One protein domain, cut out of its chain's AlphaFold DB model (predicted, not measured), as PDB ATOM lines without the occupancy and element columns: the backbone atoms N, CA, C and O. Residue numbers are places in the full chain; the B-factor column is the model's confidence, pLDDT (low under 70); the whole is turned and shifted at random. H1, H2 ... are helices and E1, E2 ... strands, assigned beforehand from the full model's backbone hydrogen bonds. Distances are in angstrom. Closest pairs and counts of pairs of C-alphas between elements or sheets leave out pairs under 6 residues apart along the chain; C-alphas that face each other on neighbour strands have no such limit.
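This is residues 29 to 173 of the 173 residues of an uncharacterized protein of Cylindrospermopsis curvispora GIHE-G1 (UniProt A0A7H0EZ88). A small sheet of three parallel strands is the core here, with H2 over one face and H4 over the opposite face; the long helix H6 packs beside H4 and grazes the sheet at E3. The short helices H1, H3 and H5 lie off the end of the sheet where its strands end, with the long loop of residues 46 to 67 leading from H1 back to H2, and near the end of the printed part residues 171 to 172 pair with residues 133 to 134 of E3. You are reading 145 residues, in the order E1 H1 H2 E2 H3 H4 E3 H5 H6, with the sheet order E2 E1 E3. The class is mixed, helices and strands, with under half of the residues in named elements. The whole is compact, with a radius of gyration of the C-alphas of 15.0 A and spans of 40 by 36 by 26 A.

Find C-alpha 29 at (29.047, -37.798, 19.897), where E1, residues 29 to 33, begins. Beside it look for E2, residues 82 to 84, and E3, residues 132 to 137, 16.0 A long. H2 is residues 68 to 74, 11.3 A, and H4 residues 114 to 124, 16.1 A, from C-alpha 114 at (28.170, -26.122, 8.241). H6, residues 150 to 166, runs 24.0 A to C-alpha 166 at (13.763, -33.359, 11.749). The short helices are H1, residues 41 to 45, H3, residues 97 to 101, and H5, residues 140 to 143.

Start at the inner strand E1: N 30 and O 133 of E3 are 2.8 A apart, and N 83 of E2 and O 29 are 2.8 A apart, both within hydrogen-bond range. E1, H1 H2, E2 is a strand-helix-strand unit, two parallel neighbours with helices between; E2, H3 H4, E3 is a split one, with E1 between its strands. Both crossovers are right-handed. H2 is on the sheet at a height of 9.7 A, its closest C-alphas to E2 being Val 69 and Asn 84, 7.9 A. H4 is on the opposite face at a height of 10.7 A; C-alphas Gly 33 and Leu 114 are its closest to E1, 5.7 A. H4 and H6 touch, closest at C-alphas Gln 115 and Ala 160, 6.3 A, at a shallow tilt of 16 degrees, the same way. H6 only grazes the sheet with residues 157 to 165. H3 and H5 are close but not clearly touching, with C-alphas Ala 97 and Asn 141 closest at 6.1 A; H1 is not on the sheet. Every O i to N i+4 pair is within hydrogen-bond range in H1 and H6, 6 of 7 in H4, 0 of 3 in H2 and 0 of 1 in H3, while O i to N i+3 gives 4 of 4 in H2 and 1 of 2 in H3; H5 is too short for an i+4 pair.

The C-alphas farthest apart are Pro 76 and Pro 147, 43.7 A. The printed part has no cut; its long links are H1 to H2, E2 to H3 and H3 to H4. Confidence is under 70 at residue 145 and residues 172 to 173 of the model.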
ATOM      1  N   LEU A  29      28.914 -39.220  20.187       95.44
ATOM      2  CA  LEU A  29      29.047 -37.798  19.897       95.44
ATOM      3  C   LEU A  29      29.145 -37.601  18.385       95.44
ATOM      4  O   LEU A  29      29.926 -38.273  17.713       95.44
ATOM      5  N   THR A  30      28.355 -36.691  17.837       97.50
ATOM      6  CA  THR A  30      28.464 -36.242  16.451       97.50
ATOM      7  C   THR A  30      28.698 -34.741  16.454       97.50
ATOM      8  O   THR A  30      27.892 -34.006  17.013       97.50
ATOM      9  N   VAL A  31      29.780 -34.278  15.836       98.44
ATOM     10  CA  VAL A  31      30.167 -32.862  15.840       98.44
ATOM     11  C   VAL A  31      30.181 -32.317  14.420       98.44
ATOM     12  O   VAL A  31      30.743 -32.942  13.524       98.44
ATOM     13  N   PHE A  32      29.584 -31.146  14.244       98.81
ATOM     14  CA  PHE A  32      29.646 -30.305  13.052       98.81
ATOM     15  C   PHE A  32      30.177 -28.932  13.451       98.81
ATOM     16  O   PHE A  32      29.972 -28.497  14.592       98.81
ATOM     17  N   GLY A  33      30.832 -28.224  12.538       98.56
ATOM     18  CA  GLY A  33      31.344 -26.903  12.865       98.56
ATOM     19  C   GLY A  33      32.650 -26.537  12.197       98.56
ATOM     20  O   GLY A  33      32.976 -27.010  11.121       98.56
ATOM     21  N   ASP A  34      33.399 -25.668  12.860       98.62
ATOM     22  CA  ASP A  34      34.580 -25.047  12.277       98.62
ATOM     23  C   ASP A  34      35.916 -25.522  12.884       98.62
ATOM     24  O   ASP A  34      36.027 -26.584  13.503       98.62
ATOM     25  N   SER A  35      36.960 -24.710  12.704       98.31
ATOM     26  CA  SER A  35      38.315 -24.906  13.227       98.31
ATOM     27  C   SER A  35      38.391 -25.189  14.729       98.31
ATOM     28  O   SER A  35      39.347 -25.828  15.165       98.31
ATOM     29  N   LEU A  36      37.421 -24.725  15.524       98.19
ATOM     30  CA  LEU A  36      37.386 -24.974  16.967       98.19
ATOM     31  C   LEU A  36      37.103 -26.446  17.294       98.19
ATOM     32  O   LEU A  36      37.466 -26.914  18.373       98.19
ATOM     33  N   SER A  37      36.492 -27.170  16.358       98.69
ATOM     34  CA  SER A  37      36.118 -28.577  16.494       98.69
ATOM     35  C   SER A  37      36.886 -29.494  15.541       98.69
ATOM     36  O   SER A  37      37.015 -30.677  15.841       98.69
ATOM     37  N   ASP A  38      37.398 -28.988  14.414       98.69
ATOM     38  CA  ASP A  38      38.106 -29.780  13.398       98.69
ATOM     39  C   ASP A  38      39.367 -30.471  13.965       98.69
ATOM     40  O   ASP A  38      40.299 -29.825  14.453       98.69
ATOM     41  N   ASN A  39      39.407 -31.805  13.867       97.62
ATOM     42  CA  ASN A  39      40.534 -32.646  14.281       97.62
ATOM     43  C   ASN A  39      41.416 -33.136  13.112       97.62
ATOM     44  O   ASN A  39      42.182 -34.089  13.280       97.62
ATOM     45  N   GLY A  40      41.333 -32.502  11.940       97.88
ATOM     46  CA  GLY A  40      42.199 -32.749  10.780       97.88
ATOM     47  C   GLY A  40      41.473 -32.961   9.444       97.88
ATOM     48  O   GLY A  40      42.116 -33.349   8.466       97.88
ATOM     49  N   ASN A  41      40.167 -32.716   9.362       98.31
ATOM     50  CA  ASN A  41      39.376 -32.817   8.138       98.31
ATOM     51  C   ASN A  41      39.861 -31.832   7.065       98.31
ATOM     52  O   ASN A  41      40.152 -32.263   5.944       98.31
ATOM     53  N   ALA A  42      40.042 -30.546   7.401       97.94
ATOM     54  CA  ALA A  42      40.601 -29.565   6.463       97.94
ATOM     55  C   ALA A  42      42.036 -29.932   6.042       97.94
ATOM     56  O   ALA A  42      42.379 -29.881   4.857       97.94
ATOM     57  N   PHE A  43      42.851 -30.405   6.989       97.50
ATOM     58  CA  PHE A  43      44.216 -30.863   6.725       97.50
ATOM     59  C   PHE A  43      44.257 -32.007   5.723       97.50
ATOM     60  O   PHE A  43      44.989 -31.958   4.736       97.50
ATOM     61  N   LYS A  44      43.409 -33.014   5.916       97.12
ATOM     62  CA  LYS A  44      43.297 -34.139   4.992       97.12
ATOM     63  C   LYS A  44      42.785 -33.701   3.619       97.12
ATOM     64  O   LYS A  44      43.347 -34.119   2.609       97.12
ATOM     65  N   ALA A  45      41.746 -32.867   3.568       96.69
ATOM     66  CA  ALA A  45      41.153 -32.405   2.312       96.69
ATOM     67  C   ALA A  45      42.116 -31.555   1.471       96.69
ATOM     68  O   ALA A  45      42.042 -31.568   0.245       96.69
ATOM     69  N   THR A  46      43.051 -30.868   2.124       95.56
ATOM     70  CA  THR A  46      44.081 -30.044   1.479       95.56
ATOM     71  C   THR A  46      45.401 -30.797   1.271       95.56
ATOM     72  O   THR A  46      46.424 -30.182   0.979       95.56
ATOM     73  N   ASN A  47      45.403 -32.126   1.423       94.00
ATOM     74  CA  ASN A  47      46.586 -32.986   1.309       94.00
ATOM     75  C   ASN A  47      47.762 -32.537   2.204       94.00
ATOM     76  O   ASN A  47      48.923 -32.539   1.797       94.00
ATOM     77  N   GLY A  48      47.443 -32.123   3.431       93.62
ATOM     78  CA  GLY A  48      48.395 -31.687   4.448       93.62
ATOM     79  C   GLY A  48      48.861 -30.236   4.322       93.62
ATOM     80  O   GLY A  48      49.809 -29.841   4.999       93.62
ATOM     81  N   PHE A  49      48.238 -29.435   3.454       92.88
ATOM     82  CA  PHE A  49      48.653 -28.052   3.225       92.88
ATOM     83  C   PHE A  49      48.088 -27.064   4.262       92.88
ATOM     84  O   PHE A  49      48.789 -26.129   4.651       92.88
ATOM     85  N   PHE A  50      46.847 -27.249   4.727       94.44
ATOM     86  CA  PHE A  50      46.165 -26.294   5.609       94.44
ATOM     87  C   PHE A  50      45.345 -26.983   6.719       94.44
ATOM     88  O   PHE A  50      44.555 -27.860   6.390       94.44
ATOM     89  N   PRO A  51      45.449 -26.587   8.005       96.00
ATOM     90  CA  PRO A  51      46.205 -25.448   8.523       96.00
ATOM     91  C   PRO A  51      47.727 -25.631   8.411       96.00
ATOM     92  O   PRO A  51      48.215 -26.763   8.425       96.00
ATOM     93  N   PRO A  52      48.496 -24.534   8.279       93.62
ATOM     94  CA  PRO A  52      49.929 -24.623   8.058       93.62
ATOM     95  C   PRO A  52      50.654 -25.027   9.351       93.62
ATOM     96  O   PRO A  52      50.496 -24.409  10.407       93.62
ATOM     97  N   ASN A  53      51.486 -26.065   9.254       91.38
ATOM     98  CA  ASN A  53      52.101 -26.725  10.413       91.38
ATOM     99  C   ASN A  53      53.046 -25.821  11.231       91.38
ATOM    100  O   ASN A  53      53.295 -26.083  12.403       91.38
ATOM    101  N   ASN A  54      53.580 -24.748  10.636       92.75
ATOM    102  CA  ASN A  54      54.425 -23.782  11.346       92.75
ATOM    103  C   ASN A  54      53.642 -22.911  12.344       92.75
ATOM    104  O   ASN A  54      54.229 -22.442  13.314       92.75
ATOM    105  N   LEU A  55      52.346 -22.684  12.106       94.06
ATOM    106  CA  LEU A  55      51.459 -21.964  13.027       94.06
ATOM    107  C   LEU A  55      50.693 -22.929  13.936       94.06
ATOM    108  O   LEU A  55      50.411 -22.606  15.086       94.06
ATOM    109  N   TYR A  56      50.392 -24.120  13.421       95.75
ATOM    110  CA  TYR A  56      49.582 -25.127  14.090       95.75
ATOM    111  C   TYR A  56      50.317 -26.474  14.114       95.75
ATOM    112  O   TYR A  56      50.095 -27.317  13.244       95.75
ATOM    113  N   PRO A  57      51.203 -26.707  15.100       93.31
ATOM    114  CA  PRO A  57      52.090 -27.874  15.120       93.31
ATOM    115  C   PRO A  57      51.384 -29.195  15.481       93.31
ATOM    116  O   PRO A  57      52.038 -30.222  15.656       93.31
ATOM    117  N   SER A  58      50.056 -29.188  15.608       94.94
ATOM    118  CA  SER A  58      49.239 -30.314  16.068       94.94
ATOM    119  C   SER A  58      48.606 -31.086  14.902       94.94
ATOM    120  O   SER A  58      47.400 -31.318  14.871       94.94
ATOM    121  N   GLN A  59      49.411 -31.452  13.898       91.25
ATOM    122  CA  GLN A  59      49.026 -32.379  12.815       91.25
ATOM    123  C   GLN A  59      47.614 -32.123  12.240       91.25
ATOM    124  O   GLN A  59      46.772 -33.023  12.182       91.25
ATOM    125  N   GLY A  60      47.333 -30.872  11.869       95.94
ATOM    126  CA  GLY A  60      46.073 -30.484  11.237       95.94
ATOM    127  C   GLY A  60      44.977 -29.935  12.153       95.94
ATOM    128  O   GLY A  60      43.961 -29.490  11.626       95.94
ATOM    129  N   ARG A  61      45.156 -29.904  13.482       98.12
ATOM    130  CA  ARG A  61      44.265 -29.135  14.377       98.12
ATOM    131  C   ARG A  61      44.591 -27.653  14.260       98.12
ATOM    132  O   ARG A  61      45.761 -27.296  14.184       98.12
ATOM    133  N   PHE A  62      43.595 -26.782  14.393       97.50
ATOM    134  CA  PHE A  62      43.794 -25.331  14.538       97.50
ATOM    135  C   PHE A  62      44.189 -24.959  15.979       97.50
ATOM    136  O   PHE A  62      43.668 -24.024  16.581       97.50
ATOM    137  N   SER A  63      45.113 -25.732  16.550       97.44
ATOM    138  CA  SER A  63      45.584 -25.633  17.928       97.44
ATOM    139  C   SER A  63      47.045 -26.095  18.017       97.44
ATOM    140  O   SER A  63      47.596 -26.670  17.075       97.44
ATOM    141  N   ASN A  64      47.686 -25.862  19.159       96.31
ATOM    142  CA  ASN A  64      48.984 -26.446  19.508       96.31
ATOM    143  C   ASN A  64      48.859 -27.826  20.184       96.31
ATOM    144  O   ASN A  64      49.868 -28.397  20.590       96.31
ATOM    145  N   GLY A  65      47.641 -28.359  20.301       96.44
ATOM    146  CA  GLY A  65      47.353 -29.675  20.861       96.44
ATOM    147  C   GLY A  65      45.994 -30.199  20.403       96.44
ATOM    148  O   GLY A  65      45.528 -29.857  19.313       96.44
ATOM    149  N   GLN A  66      45.378 -31.038  21.233       97.44
ATOM    150  CA  GLN A  66      44.037 -31.573  21.000       97.44
ATOM    151  C   GLN A  66      42.979 -30.459  20.991       97.44
ATOM    152  O   GLN A  66      43.057 -29.512  21.783       97.44
ATOM    153  N   VAL A  67      41.970 -30.587  20.127       98.12
ATOM    154  CA  VAL A  67      40.739 -29.776  20.204       98.12
ATOM    155  C   VAL A  67      39.754 -30.381  21.205       98.12
ATOM    156  O   VAL A  67      39.883 -31.542  21.592       98.12
ATOM    157  N   TRP A  68      38.754 -29.600  21.633       97.44
ATOM    158  CA  TRP A  68      37.835 -29.981  22.717       97.44
ATOM    159  C   TRP A  68      37.158 -31.346  22.485       97.44
ATOM    160  O   TRP A  68      37.006 -32.126  23.424       97.44
ATOM    161  N   VAL A  69      36.812 -31.653  21.228       96.88
ATOM    162  CA  VAL A  69      36.157 -32.907  20.819       96.88
ATOM    163  C   VAL A  69      36.993 -34.127  21.204       96.88
ATOM    164  O   VAL A  69      36.455 -35.175  21.538       96.88
ATOM    165  N   GLU A  70      38.319 -34.013  21.170       96.56
ATOM    166  CA  GLU A  70      39.212 -35.152  21.372       96.56
ATOM    167  C   GLU A  70      39.307 -35.580  22.836       96.56
ATOM    168  O   GLU A  70      39.526 -36.764  23.087       96.56
ATOM    169  N   TYR A  71      39.067 -34.666  23.781       95.75
ATOM    170  CA  TYR A  71      39.030 -34.977  25.215       95.75
ATOM    171  C   TYR A  71      37.824 -35.848  25.597       95.75
ATOM    172  O   TYR A  71      37.836 -36.490  26.641       95.75
ATOM    173  N   PHE A  72      36.802 -35.960  24.737       93.69
ATOM    174  CA  PHE A  72      35.716 -36.922  24.953       93.69
ATOM    175  C   PHE A  72      36.190 -38.378  24.853       93.69
ATOM    176  O   PHE A  72      35.509 -39.261  25.361       93.69
ATOM    177  N   ASN A  73      37.355 -38.654  24.251       92.50
ATOM    178  CA  ASN A  73      37.900 -40.014  24.239       92.50
ATOM    179  C   ASN A  73      38.295 -40.522  25.632       92.50
ATOM    180  O   ASN A  73      38.354 -41.740  25.811       92.50
ATOM    181  N   ASP A  74      38.519 -39.622  26.595       93.00
ATOM    182  CA  ASP A  74      38.843 -39.972  27.982       93.00
ATOM    183  C   ASP A  74      37.629 -40.547  28.732       93.00
ATOM    184  O   ASP A  74      37.772 -41.166  29.788       93.00
ATOM    185  N   ASP A  75      36.427 -40.367  28.181       89.62
ATOM    186  CA  ASP A  75      35.189 -40.918  28.708       89.62
ATOM    187  C   ASP A  75      34.811 -42.216  27.962       89.62
ATOM    188  O   ASP A  75      34.513 -42.176  26.760       89.62
ATOM    189  N   PRO A  76      34.743 -43.367  28.663       88.38
ATOM    190  CA  PRO A  76      34.408 -44.666  28.074       88.38
ATOM    191  C   PRO A  76      33.078 -44.712  27.313       88.38
ATOM    192  O   PRO A  76      32.894 -45.592  26.473       88.38
ATOM    193  N   ARG A  77      32.144 -43.792  27.595       85.31
ATOM    194  CA  ARG A  77      30.864 -43.693  26.875       85.31
ATOM    195  C   ARG A  77      31.047 -43.251  25.428       85.31
ATOM    196  O   ARG A  77      30.222 -43.591  24.588       85.31
ATOM    197  N   PHE A  78      32.099 -42.485  25.148       89.94
ATOM    198  CA  PHE A  78      32.351 -41.887  23.839       89.94
ATOM    199  C   PHE A  78      33.584 -42.465  23.148       89.94
ATOM    200  O   PHE A  78      33.729 -42.268  21.942       89.94
ATOM    201  N   THR A  79      34.451 -43.196  23.856       86.44
ATOM    202  CA  THR A  79      35.625 -43.842  23.260       86.44
ATOM    203  C   THR A  79      35.226 -44.664  22.027       86.44
ATOM    204  O   THR A  79      34.366 -45.541  22.091       86.44
ATOM    205  N   ASN A  80      35.854 -44.379  20.881       85.94
ATOM    206  CA  ASN A  80      35.552 -44.969  19.565       85.94
ATOM    207  C   ASN A  80      34.143 -44.689  19.003       85.94
ATOM    208  O   ASN A  80      33.786 -45.259  17.972       85.94
ATOM    209  N   ASN A  81      33.351 -43.813  19.628       93.44
ATOM    210  CA  ASN A  81      32.007 -43.458  19.171       93.44
ATOM    211  C   ASN A  81      31.819 -41.949  18.941       93.44
ATOM    212  O   ASN A  81      30.723 -41.404  19.112       93.44
ATOM    213  N   ILE A  82      32.892 -41.279  18.515       95.94
ATOM    214  CA  ILE A  82      32.905 -39.871  18.114       95.94
ATOM    215  C   ILE A  82      32.975 -39.788  16.587       95.94
ATOM    216  O   ILE A  82      33.906 -40.305  15.970       95.94
ATOM    217  N   SER A  83      32.017 -39.087  15.990       97.31
ATOM    218  CA  SER A  83      32.008 -38.731  14.571       97.31
ATOM    219  C   SER A  83      32.195 -37.225  14.450       97.31
ATOM    220  O   SER A  83      31.327 -36.468  14.876       97.31
ATOM    221  N   ASN A  84      33.317 -36.779  13.892       98.25
ATOM    222  CA  ASN A  84      33.621 -35.358  13.746       98.25
ATOM    223  C   ASN A  84      33.634 -34.952  12.270       98.25
ATOM    224  O   ASN A  84      34.494 -35.391  11.505       98.25
ATOM    225  N   PHE A  85      32.668 -34.127  11.885       98.62
ATOM    226  CA  PHE A  85      32.463 -33.635  10.526       98.62
ATOM    227  C   PHE A  85      32.856 -32.168  10.355       98.62
ATOM    228  O   PHE A  85      32.721 -31.659   9.250       98.62
ATOM    229  N   ALA A  86      33.345 -31.513  11.411       98.81
ATOM    230  CA  ALA A  86      33.751 -30.116  11.364       98.81
ATOM    231  C   ALA A  86      34.926 -29.895  10.400       98.81
ATOM    232  O   ALA A  86      35.883 -30.679  10.406       98.81
ATOM    233  N   PHE A  87      34.877 -28.817   9.620       98.69
ATOM    234  CA  PHE A  87      35.968 -28.352   8.767       98.69
ATOM    235  C   PHE A  87      36.439 -26.958   9.173       98.69
ATOM    236  O   PHE A  87      35.667 -26.005   9.264       98.69
ATOM    237  N   GLY A  88      37.755 -26.802   9.310       98.25
ATOM    238  CA  GLY A  88      38.397 -25.503   9.463       98.25
ATOM    239  C   GLY A  88      37.863 -24.469   8.475       98.25
ATOM    240  O   GLY A  88      37.839 -24.718   7.270       98.25
ATOM    241  N   GLY A  89      37.421 -23.321   8.993       97.44
ATOM    242  CA  GLY A  89      36.879 -22.235   8.179       97.44
ATOM    243  C   GLY A  89      35.393 -22.299   7.841       97.44
ATOM    244  O   GLY A  89      34.895 -21.357   7.214       97.44
ATOM    245  N   ALA A  90      34.680 -23.362   8.223       98.50
ATOM    246  CA  ALA A  90      33.258 -23.492   7.930       98.50
ATOM    247  C   ALA A  90      32.481 -22.272   8.451       98.50
ATOM    248  O   ALA A  90      32.589 -21.891   9.623       98.50
ATOM    249  N   GLN A  91      31.715 -21.635   7.566       97.75
ATOM    250  CA  GLN A  91      30.714 -20.644   7.955       97.75
ATOM    251  C   GLN A  91      29.407 -21.365   8.291       97.75
ATOM    252  O   GLN A  91      29.234 -22.543   7.973       97.75
ATOM    253  N   THR A  92      28.451 -20.663   8.898       97.94
ATOM    254  CA  THR A  92      27.140 -21.255   9.227       97.94
ATOM    255  C   THR A  92      26.352 -21.695   7.988       97.94
ATOM    256  O   THR A  92      25.489 -22.562   8.093       97.94
ATOM    257  N   GLY A  93      26.624 -21.096   6.825       97.06
ATOM    258  CA  GLY A  93      26.013 -21.429   5.539       97.06
ATOM    259  C   GLY A  93      26.676 -22.619   4.833       97.06
ATOM    260  O   GLY A  93      27.160 -23.557   5.462       97.06
ATOM    261  N   THR A  94      26.680 -22.589   3.500       97.50
ATOM    262  CA  THR A  94      27.364 -23.583   2.647       97.50
ATOM    263  C   THR A  94      28.821 -23.229   2.361       97.50
ATOM    264  O   THR A  94      29.581 -24.074   1.900       97.50
ATOM    265  N   GLU A  95      29.205 -21.981   2.621       95.50
ATOM    266  CA  GLU A  95      30.529 -21.451   2.315       95.50
ATOM    267  C   GLU A  95      31.553 -21.765   3.407       95.50
ATOM    268  O   GLU A  95      31.231 -21.938   4.585       95.50
ATOM    269  N   ASN A  96      32.823 -21.759   3.012       96.81
ATOM    270  CA  ASN A  96      33.956 -21.878   3.916       96.81
ATOM    271  C   ASN A  96      34.917 -20.708   3.671       96.81
ATOM    272  O   ASN A  96      35.336 -20.461   2.537       96.81
ATOM    273  N   ALA A  97      35.257 -19.977   4.736       95.06
ATOM    274  CA  ALA A  97      36.095 -18.779   4.672       95.06
ATOM    275  C   ALA A  97      37.517 -19.065   4.159       95.06
ATOM    276  O   ALA A  97      38.172 -18.171   3.624       95.06
ATOM    277  N   GLU A  98      37.979 -20.307   4.292       94.31
ATOM    278  CA  GLU A  98      39.332 -20.723   3.933       94.31
ATOM    279  C   GLU A  98      39.477 -21.030   2.441       94.31
ATOM    280  O   GLU A  98      40.588 -20.998   1.918       94.31
ATOM    281  N   ASN A  99      38.367 -21.219   1.712       94.38
ATOM    282  CA  ASN A  99      38.402 -21.460   0.265       94.38
ATOM    283  C   ASN A  99      39.103 -20.332  -0.510       94.38
ATOM    284  O   ASN A  99      39.748 -20.593  -1.523       94.38
ATOM    285  N   LEU A 100      39.040 -19.091  -0.008       90.88
ATOM    286  CA  LEU A 100      39.707 -17.930  -0.609       90.88
ATOM    287  C   LEU A 100      41.241 -17.979  -0.502       90.88
ATOM    288  O   LEU A 100      41.920 -17.223  -1.195       90.88
ATOM    289  N   LYS A 101      41.802 -18.850   0.349       90.50
ATOM    290  CA  LYS A 101      43.256 -19.019   0.499       90.50
ATOM    291  C   LYS A 101      43.866 -19.945  -0.554       90.50
ATOM    292  O   LYS A 101      45.091 -20.026  -0.637       90.50
ATOM    293  N   PHE A 102      43.049 -20.629  -1.356       92.44
ATOM    294  CA  PHE A 102      43.522 -21.563  -2.377       92.44
ATOM    295  C   PHE A 102      43.313 -20.995  -3.786       92.44
ATOM    296  O   PHE A 102      42.263 -20.414  -4.068       92.44
ATOM    297  N   PRO A 103      44.277 -21.169  -4.709       91.88
ATOM    298  CA  PRO A 103      44.073 -20.773  -6.094       91.88
ATOM    299  C   PRO A 103      43.005 -21.658  -6.767       91.88
ATOM    300  O   PRO A 103      42.817 -22.815  -6.368       91.88
ATOM    301  N   PRO A 104      42.326 -21.160  -7.820       91.25
ATOM    302  CA  PRO A 104      41.372 -21.957  -8.584       91.25
ATOM    303  C   PRO A 104      41.973 -23.295  -9.039       91.25
ATOM    304  O   PRO A 104      43.068 -23.334  -9.599       91.25
ATOM    305  N   GLY A 105      41.253 -24.394  -8.797       90.38
ATOM    306  CA  GLY A 105      41.676 -25.750  -9.167       90.38
ATOM    307  C   GLY A 105      42.641 -26.436  -8.193       90.38
ATOM    308  O   GLY A 105      43.011 -27.579  -8.443       90.38
ATOM    309  N   PHE A 106      43.037 -25.788  -7.089       93.50
ATOM    310  CA  PHE A 106      43.861 -26.429  -6.055       93.50
ATOM    311  C   PHE A 106      43.123 -27.567  -5.342       93.50
ATOM    312  O   PHE A 106      43.677 -28.647  -5.157       93.50
ATOM    313  N   LEU A 107      41.864 -27.328  -4.959       94.69
ATOM    314  CA  LEU A 107      40.998 -28.359  -4.398       94.69
ATOM    315  C   LEU A 107      40.086 -28.929  -5.492       94.69
ATOM    316  O   LEU A 107      39.527 -28.151  -6.269       94.69
ATOM    317  N   PRO A 108      39.873 -30.258  -5.536       92.62
ATOM    318  CA  PRO A 108      38.907 -30.858  -6.457       92.62
ATOM    319  C   PRO A 108      37.467 -30.439  -6.129       92.62
ATOM    320  O   PRO A 108      36.623 -30.375  -7.020       92.62
ATOM    321  N   PHE A 109      37.202 -30.132  -4.857       93.44
ATOM    322  CA  PHE A 109      35.942 -29.601  -4.349       93.44
ATOM    323  C   PHE A 109      36.236 -28.549  -3.274       93.44
ATOM    324  O   PHE A 109      37.216 -28.710  -2.543       93.44
ATOM    325  N   PRO A 110      35.414 -27.495  -3.148       95.50
ATOM    326  CA  PRO A 110      35.568 -26.524  -2.068       95.50
ATOM    327  C   PRO A 110      35.433 -27.199  -0.697       95.50
ATOM    328  O   PRO A 110      34.686 -28.171  -0.543       95.50
ATOM    329  N   LEU A 111      36.127 -26.662   0.309       97.69
ATOM    330  CA  LEU A 111      35.879 -27.022   1.703       97.69
ATOM    331  C   LEU A 111      34.433 -26.646   2.072       97.69
ATOM    332  O   LEU A 111      33.955 -25.600   1.618       97.69
ATOM    333  N   PRO A 112      33.733 -27.476   2.865       98.44
ATOM    334  CA  PRO A 112      32.323 -27.272   3.170       98.44
ATOM    335  C   PRO A 112      32.113 -26.191   4.238       98.44
ATOM    336  O   PRO A 112      32.964 -25.983   5.107       98.44
ATOM    337  N   GLY A 113      30.961 -25.521   4.181       98.50
ATOM    338  CA  GLY A 113      30.353 -24.852   5.333       98.50
ATOM    339  C   GLY A 113      29.457 -25.798   6.140       98.50
ATOM    340  O   GLY A 113      29.153 -26.909   5.694       98.50
ATOM    341  N   LEU A 114      28.971 -25.336   7.294       98.75
ATOM    342  CA  LEU A 114      28.170 -26.122   8.241       98.75
ATOM    343  C   LEU A 114      26.965 -26.815   7.584       98.75
ATOM    344  O   LEU A 114      26.698 -27.991   7.831       98.75
ATOM    345  N   GLN A 115      26.224 -26.097   6.736       98.69
ATOM    346  CA  GLN A 115      25.044 -26.662   6.072       98.69
ATOM    347  C   GLN A 115      25.430 -27.822   5.152       98.69
ATOM    348  O   GLN A 115      24.722 -28.824   5.096       98.69
ATOM    349  N   THR A 116      26.572 -27.710   4.469       98.75
ATOM    350  CA  THR A 116      27.091 -28.757   3.587       98.75
ATOM    351  C   THR A 116      27.568 -29.972   4.378       98.75
ATOM    352  O   THR A 116      27.304 -31.094   3.951       98.75
ATOM    353  N   GLU A 117      28.212 -29.782   5.534       98.69
ATOM    354  CA  GLU A 117      28.597 -30.888   6.425       98.69
ATOM    355  C   GLU A 117      27.369 -31.710   6.852       98.69
ATOM    356  O   GLU A 117      27.356 -32.938   6.722       98.69
ATOM    357  N   ILE A 118      26.306 -31.028   7.292       98.69
ATOM    358  CA  ILE A 118      25.049 -31.663   7.713       98.69
ATOM    359  C   ILE A 118      24.373 -32.366   6.535       98.69
ATOM    360  O   ILE A 118      23.990 -33.532   6.654       98.69
ATOM    361  N   ASP A 119      24.257 -31.701   5.385       98.56
ATOM    362  CA  ASP A 119      23.592 -32.267   4.208       98.56
ATOM    363  C   ASP A 119      24.315 -33.520   3.691       98.56
ATOM    364  O   ASP A 119      23.668 -34.502   3.322       98.56
ATOM    365  N   GLN A 120      25.650 -33.543   3.729       98.31
ATOM    366  CA  GLN A 120      26.435 -34.724   3.353       98.31
ATOM    367  C   GLN A 120      26.219 -35.910   4.300       98.31
ATOM    368  O   GLN A 120      26.213 -37.061   3.845       98.31
ATOM    369  N   VAL A 121      26.041 -35.654   5.600       98.06
ATOM    370  CA  VAL A 121      25.707 -36.704   6.571       98.06
ATOM    371  C   VAL A 121      24.285 -37.201   6.348       98.06
ATOM    372  O   VAL A 121      24.091 -38.407   6.205       98.06
ATOM    373  N   LEU A 122      23.302 -36.305   6.238       98.19
ATOM    374  CA  LEU A 122      21.895 -36.680   6.066       98.19
ATOM    375  C   LEU A 122      21.618 -37.374   4.728       98.19
ATOM    376  O   LEU A 122      20.753 -38.245   4.661       98.19
ATOM    377  N   ALA A 123      22.391 -37.078   3.680       98.25
ATOM    378  CA  ALA A 123      22.318 -37.808   2.415       98.25
ATOM    379  C   ALA A 123      22.706 -39.293   2.560       98.25
ATOM    380  O   ALA A 123      22.183 -40.143   1.840       98.25
ATOM    381  N   LYS A 124      23.619 -39.618   3.485       97.44
ATOM    382  CA  LYS A 124      24.070 -40.995   3.763       97.44
ATOM    383  C   LYS A 124      23.273 -41.654   4.884       97.44
ATOM    384  O   LYS A 124      23.098 -42.870   4.893       97.44
ATOM    385  N   THR A 125      22.808 -40.858   5.837       95.56
ATOM    386  CA  THR A 125      22.108 -41.301   7.042       95.56
ATOM    387  C   THR A 125      20.890 -40.402   7.270       95.56
ATOM    388  O   THR A 125      20.935 -39.502   8.106       95.56
ATOM    389  N   PRO A 126      19.781 -40.634   6.535       95.50
ATOM    390  CA  PRO A 126      18.598 -39.768   6.600       95.50
ATOM    391  C   PRO A 126      17.867 -39.808   7.946       95.50
ATOM    392  O   PRO A 126      17.104 -38.900   8.261       95.50
ATOM    393  N   ARG A 127      18.080 -40.876   8.727       96.81
ATOM    394  CA  ARG A 127      17.565 -41.027  10.086       96.81
ATOM    395  C   ARG A 127      18.734 -41.113  11.054       96.81
ATOM    396  O   ARG A 127      19.484 -42.088  11.033       96.81
ATOM    397  N   LEU A 128      18.859 -40.090  11.882       95.50
ATOM    398  CA  LEU A 128      19.895 -39.954  12.888       95.50
ATOM    399  C   LEU A 128      19.605 -40.840  14.105       95.50
ATOM    400  O   LEU A 128      18.456 -41.130  14.437       95.50
ATOM    401  N   ASP A 129      20.676 -41.285  14.754       93.00
ATOM    402  CA  ASP A 129      20.623 -42.057  15.992       93.00
ATOM    403  C   ASP A 129      20.237 -41.131  17.153       93.00
ATOM    404  O   ASP A 129      20.944 -40.156  17.428       93.00
ATOM    405  N   SER A 130      19.122 -41.434  17.818       91.19
ATOM    406  CA  SER A 130      18.592 -40.676  18.954       91.19
ATOM    407  C   SER A 130      19.477 -40.750  20.200       91.19
ATOM    408  O   SER A 130      19.358 -39.897  21.076       91.19
ATOM    409  N   ASN A 131      20.393 -41.721  20.264       90.81
ATOM    410  CA  ASN A 131      21.206 -42.014  21.449       90.81
ATOM    411  C   ASN A 131      22.570 -41.315  21.388       90.81
ATOM    412  O   ASN A 131      23.508 -41.668  22.111       90.81
ATOM    413  N   ARG A 132      22.689 -40.314  20.510       93.00
ATOM    414  CA  ARG A 132      23.883 -39.492  20.323       93.00
ATOM    415  C   ARG A 132      23.612 -38.050  20.709       93.00
ATOM    416  O   ARG A 132      22.517 -37.528  20.509       93.00
ATOM    417  N   LEU A 133      24.662 -37.397  21.189       93.75
ATOM    418  CA  LEU A 133      24.722 -35.950  21.278       93.75
ATOM    419  C   LEU A 133      25.190 -35.397  19.934       93.75
ATOM    420  O   LEU A 133      26.253 -35.785  19.449       93.75
ATOM    421  N   TYR A 134      24.414 -34.488  19.353       97.00
ATOM    422  CA  TYR A 134      24.805 -33.725  18.173       97.00
ATOM    423  C   TYR A 134      25.232 -32.330  18.618       97.00
ATOM    424  O   TYR A 134      24.493 -31.657  19.332       97.00
ATOM    425  N   VAL A 135      26.424 -31.901  18.218       97.62
ATOM    426  CA  VAL A 135      26.970 -30.588  18.576       97.62
ATOM    427  C   VAL A 135      27.233 -29.794  17.311       97.62
ATOM    428  O   VAL A 135      27.887 -30.294  16.393       97.62
ATOM    429  N   ILE A 136      26.737 -28.561  17.277       98.25
ATOM    430  CA  ILE A 136      27.038 -27.568  16.251       98.25
ATOM    431  C   ILE A 136      27.878 -26.470  16.898       98.25
ATOM    432  O   ILE A 136      27.408 -25.741  17.767       98.25
ATOM    433  N   TRP A 137      29.110 -26.292  16.427       98.12
ATOM    434  CA  TRP A 137      29.920 -25.133  16.808       98.12
ATOM    435  C   TRP A 137      30.455 -24.421  15.570       98.12
ATOM    436  O   TRP A 137      31.515 -24.754  15.044       98.12
ATOM    437  N   ALA A 138      29.702 -23.419  15.118       97.56
ATOM    438  CA  ALA A 138      30.061 -22.553  14.002       97.56
ATOM    439  C   ALA A 138      29.577 -21.120  14.249       97.56
ATOM    440  O   ALA A 138      28.709 -20.873  15.088       97.56
ATOM    441  N   GLY A 139      30.109 -20.177  13.476       96.00
ATOM    442  CA  GLY A 139      29.652 -18.788  13.471       96.00
ATOM    443  C   GLY A 139      30.778 -17.778  13.450       96.00
ATOM    444  O   GLY A 139      30.596 -16.711  12.881       96.00
ATOM    445  N   GLY A 140      31.955 -18.109  13.991       95.56
ATOM    446  CA  GLY A 140      33.091 -17.182  14.003       95.56
ATOM    447  C   GLY A 140      33.507 -16.753  12.594       95.56
ATOM    448  O   GLY A 140      33.749 -15.572  12.347       95.56
ATOM    449  N   ASN A 141      33.509 -17.695  11.649       96.56
ATOM    450  CA  ASN A 141      33.951 -17.452  10.275       96.56
ATOM    451  C   ASN A 141      33.022 -16.536   9.466       96.56
ATOM    452  O   ASN A 141      33.493 -15.873   8.543       96.56
ATOM    453  N   ASP A 142      31.739 -16.433   9.826       95.62
ATOM    454  CA  ASP A 142      30.785 -15.506   9.200       95.62
ATOM    455  C   ASP A 142      31.199 -14.035   9.393       95.62
ATOM    456  O   ASP A 142      30.802 -13.165   8.618       95.62
ATOM    457  N   TYR A 143      32.013 -13.754  10.417       93.62
ATOM    458  CA  TYR A 143      32.428 -12.406  10.807       93.62
ATOM    459  C   TYR A 143      33.807 -12.009  10.276       93.62
ATOM    460  O   TYR A 143      34.244 -10.884  10.511       93.62
ATOM    461  N   LEU A 144      34.498 -12.898   9.556       86.06
ATOM    462  CA  LEU A 144      35.879 -12.653   9.135       86.06
ATOM    463  C   LEU A 144      36.009 -11.848   7.828       86.06
ATOM    464  O   LEU A 144      37.030 -11.186   7.662       86.06
ATOM    465  N   ASN A 145      35.023 -11.869   6.910       68.31
ATOM    466  CA  ASN A 145      35.264 -11.485   5.499       68.31
ATOM    467  C   ASN A 145      34.310 -10.464   4.829       68.31
ATOM    468  O   ASN A 145      34.450 -10.205   3.637       68.31
ATOM    469  N   ALA A 146      33.371  -9.836   5.529       70.69
ATOM    470  CA  ALA A 146      32.503  -8.760   5.007       70.69
ATOM    471  C   ALA A 146      31.772  -8.119   6.197       70.69
ATOM    472  O   ALA A 146      31.838  -8.713   7.274       70.69
ATOM    473  N   PRO A 147      31.084  -6.957   6.082       80.19
ATOM    474  CA  PRO A 147      30.259  -6.483   7.189       80.19
ATOM    475  C   PRO A 147      29.306  -7.610   7.613       80.19
ATOM    476  O   PRO A 147      28.463  -8.026   6.812       80.19
ATOM    477  N   PRO A 148      29.472  -8.156   8.829       85.81
ATOM    478  CA  PRO A 148      28.749  -9.345   9.226       85.81
ATOM    479  C   PRO A 148      27.271  -9.028   9.371       85.81
ATOM    480  O   PRO A 148      26.894  -7.955   9.849       85.81
ATOM    481  N   ASN A 149      26.427  -9.989   9.005       91.81
ATOM    482  CA  ASN A 149      25.005  -9.924   9.294       91.81
ATOM    483  C   ASN A 149      24.630 -11.035  10.285       91.81
ATOM    484  O   ASN A 149      24.432 -12.177   9.862       91.81
ATOM    485  N   PRO A 150      24.471 -10.717  11.584       94.12
ATOM    486  CA  PRO A 150      24.145 -11.717  12.598       94.12
ATOM    487  C   PRO A 150      22.822 -12.444  12.316       94.12
ATOM    488  O   PRO A 150      22.663 -13.594  12.717       94.12
ATOM    489  N   ILE A 151      21.887 -11.815  11.590       96.44
ATOM    490  CA  ILE A 151      20.610 -12.436  11.217       96.44
ATOM    491  C   ILE A 151      20.850 -13.635  10.294       96.44
ATOM    492  O   ILE A 151      20.189 -14.659  10.455       96.44
ATOM    493  N   ILE A 152      21.807 -13.546   9.365       95.62
ATOM    494  CA  ILE A 152      22.141 -14.658   8.465       95.62
ATOM    495  C   ILE A 152      22.727 -15.819   9.274       95.62
ATOM    496  O   ILE A 152      22.239 -16.941   9.154       95.62
ATOM    497  N   SER A 153      23.692 -15.543  10.157       96.00
ATOM    498  CA  SER A 153      24.318 -16.578  10.988       96.00
ATOM    499  C   SER A 153      23.304 -17.297  11.881       96.00
ATOM    500  O   SER A 153      23.258 -18.525  11.904       96.00
ATOM    501  N   VAL A 154      22.427 -16.549  12.560       97.19
ATOM    502  CA  VAL A 154      21.370 -17.129  13.410       97.19
ATOM    503  C   VAL A 154      20.361 -17.929  12.584       97.19
ATOM    504  O   VAL A 154      19.953 -19.015  12.999       97.19
ATOM    505  N   THR A 155      19.983 -17.440  11.400       98.06
ATOM    506  CA  THR A 155      19.053 -18.150  10.503       98.06
ATOM    507  C   THR A 155      19.637 -19.484  10.040       98.06
ATOM    508  O   THR A 155      18.952 -20.511  10.056       98.06
ATOM    509  N   ASN A 156      20.918 -19.498   9.678       98.12
ATOM    510  CA  ASN A 156      21.616 -20.705   9.254       98.12
ATOM    511  C   ASN A 156      21.779 -21.714  10.393       98.12
ATOM    512  O   ASN A 156      21.476 -22.887  10.195       98.12
ATOM    513  N   LEU A 157      22.172 -21.268  11.591       98.06
ATOM    514  CA  LEU A 157      22.257 -22.132  12.776       98.06
ATOM    515  C   LEU A 157      20.888 -22.720  13.146       98.06
ATOM    516  O   LEU A 157      20.774 -23.916  13.397       98.06
ATOM    517  N   THR A 158      19.827 -21.910  13.084       97.69
ATOM    518  CA  THR A 158      18.447 -22.385  13.291       97.69
ATOM    519  C   THR A 158      18.075 -23.454  12.262       97.69
ATOM    520  O   THR A 158      17.485 -24.477  12.600       97.69
ATOM    521  N   THR A 159      18.455 -23.251  10.998       98.25
ATOM    522  CA  THR A 159      18.226 -24.230   9.928       98.25
ATOM    523  C   THR A 159      19.004 -25.525  10.166       98.25
ATOM    524  O   THR A 159      18.440 -26.603  10.005       98.25
ATOM    525  N   ALA A 160      20.266 -25.432  10.588       98.19
ATOM    526  CA  ALA A 160      21.101 -26.580  10.927       98.19
ATOM    527  C   ALA A 160      20.470 -27.419  12.053       98.19
ATOM    528  O   ALA A 160      20.280 -28.625  11.887       98.19
ATOM    529  N   ILE A 161      20.044 -26.775  13.145       97.06
ATOM    530  CA  ILE A 161      19.340 -27.438  14.255       97.06
ATOM    531  C   ILE A 161      18.050 -28.105  13.758       97.06
ATOM    532  O   ILE A 161      17.812 -29.276  14.048       97.06
ATOM    533  N   ASN A 162      17.241 -27.402  12.959       97.44
ATOM    534  CA  ASN A 162      15.989 -27.943  12.420       97.44
ATOM    535  C   ASN A 162      16.203 -29.167  11.517       97.44
ATOM    536  O   ASN A 162      15.400 -30.100  11.560       97.44
ATOM    537  N   LYS A 163      17.273 -29.196  10.710       97.62
ATOM    538  CA  LYS A 163      17.625 -30.363   9.884       97.62
ATOM    539  C   LYS A 163      17.938 -31.581  10.751       97.62
ATOM    540  O   LYS A 163      17.394 -32.656  10.505       97.62
ATOM    541  N   LEU A 164      18.772 -31.407  11.777       97.31
ATOM    542  CA  LEU A 164      19.154 -32.499  12.674       97.31
ATOM    543  C   LEU A 164      17.950 -33.024  13.466       97.31
ATOM    544  O   LEU A 164      17.731 -34.234  13.515       97.31
ATOM    545  N   THR A 165      17.133 -32.134  14.038       96.06
ATOM    546  CA  THR A 165      15.950 -32.540  14.815       96.06
ATOM    547  C   THR A 165      14.896 -33.214  13.940       96.06
ATOM    548  O   THR A 165      14.363 -34.255  14.321       96.06
ATOM    549  N   SER A 166      14.665 -32.715  12.720       96.44
ATOM    550  CA  SER A 166      13.763 -33.359  11.749       96.44
ATOM    551  C   SER A 166      14.247 -34.749  11.323       96.44
ATOM    552  O   SER A 166      13.434 -35.612  11.002       96.44
ATOM    553  N   ALA A 167      15.561 -34.985  11.345       96.75
ATOM    554  CA  ALA A 167      16.163 -36.283  11.056       96.75
ATOM    555  C   ALA A 167      16.215 -37.229  12.273       96.75
ATOM    556  O   ALA A 167      16.640 -38.377  12.129       96.75
ATOM    557  N   GLY A 168      15.766 -36.793  13.456       93.75
ATOM    558  CA  GLY A 168      15.656 -37.625  14.660       93.75
ATOM    559  C   GLY A 168      16.689 -37.349  15.756       93.75
ATOM    560  O   GLY A 168      16.728 -38.097  16.731       93.75
ATOM    561  N   ALA A 169      17.504 -36.295  15.641       92.00
ATOM    562  CA  ALA A 169      18.352 -35.862  16.750       92.00
ATOM    563  C   ALA A 169      17.491 -35.337  17.914       92.00
ATOM    564  O   ALA A 169      16.685 -34.426  17.732       92.00
ATOM    565  N   ILE A 170      17.680 -35.905  19.110       81.50
ATOM    566  CA  ILE A 170      16.947 -35.518  20.331       81.50
ATOM    567  C   ILE A 170      17.777 -34.566  21.207       81.50
ATOM    568  O   ILE A 170      17.221 -33.703  21.884       81.50
ATOM    569  N   TYR A 171      19.108 -34.676  21.153       70.88
ATOM    570  CA  TYR A 171      20.041 -33.807  21.869       70.88
ATOM    571  C   TYR A 171      20.887 -33.024  20.862       70.88
ATOM    572  O   TYR A 171      21.798 -33.587  20.252       70.88
ATOM    573  N   SER A 172      20.574 -31.741  20.682       62.12
ATOM    574  CA  SER A 172      21.336 -30.811  19.840       62.12
ATOM    575  C   SER A 172      21.763 -29.590  20.652       62.12
ATOM    576  O   SER A 172      20.896 -28.921  21.223       62.12
ATOM    577  N   LEU A 173      23.070 -29.325  20.703       59.75
ATOM    578  CA  LEU A 173      23.678 -28.135  21.312       59.75
ATOM    579  C   LEU A 173      24.330 -27.260  20.244       59.75
ATOM    580  O   LEU A 173      24.947 -27.846  19.322       59.75
TER     581      LEU A 173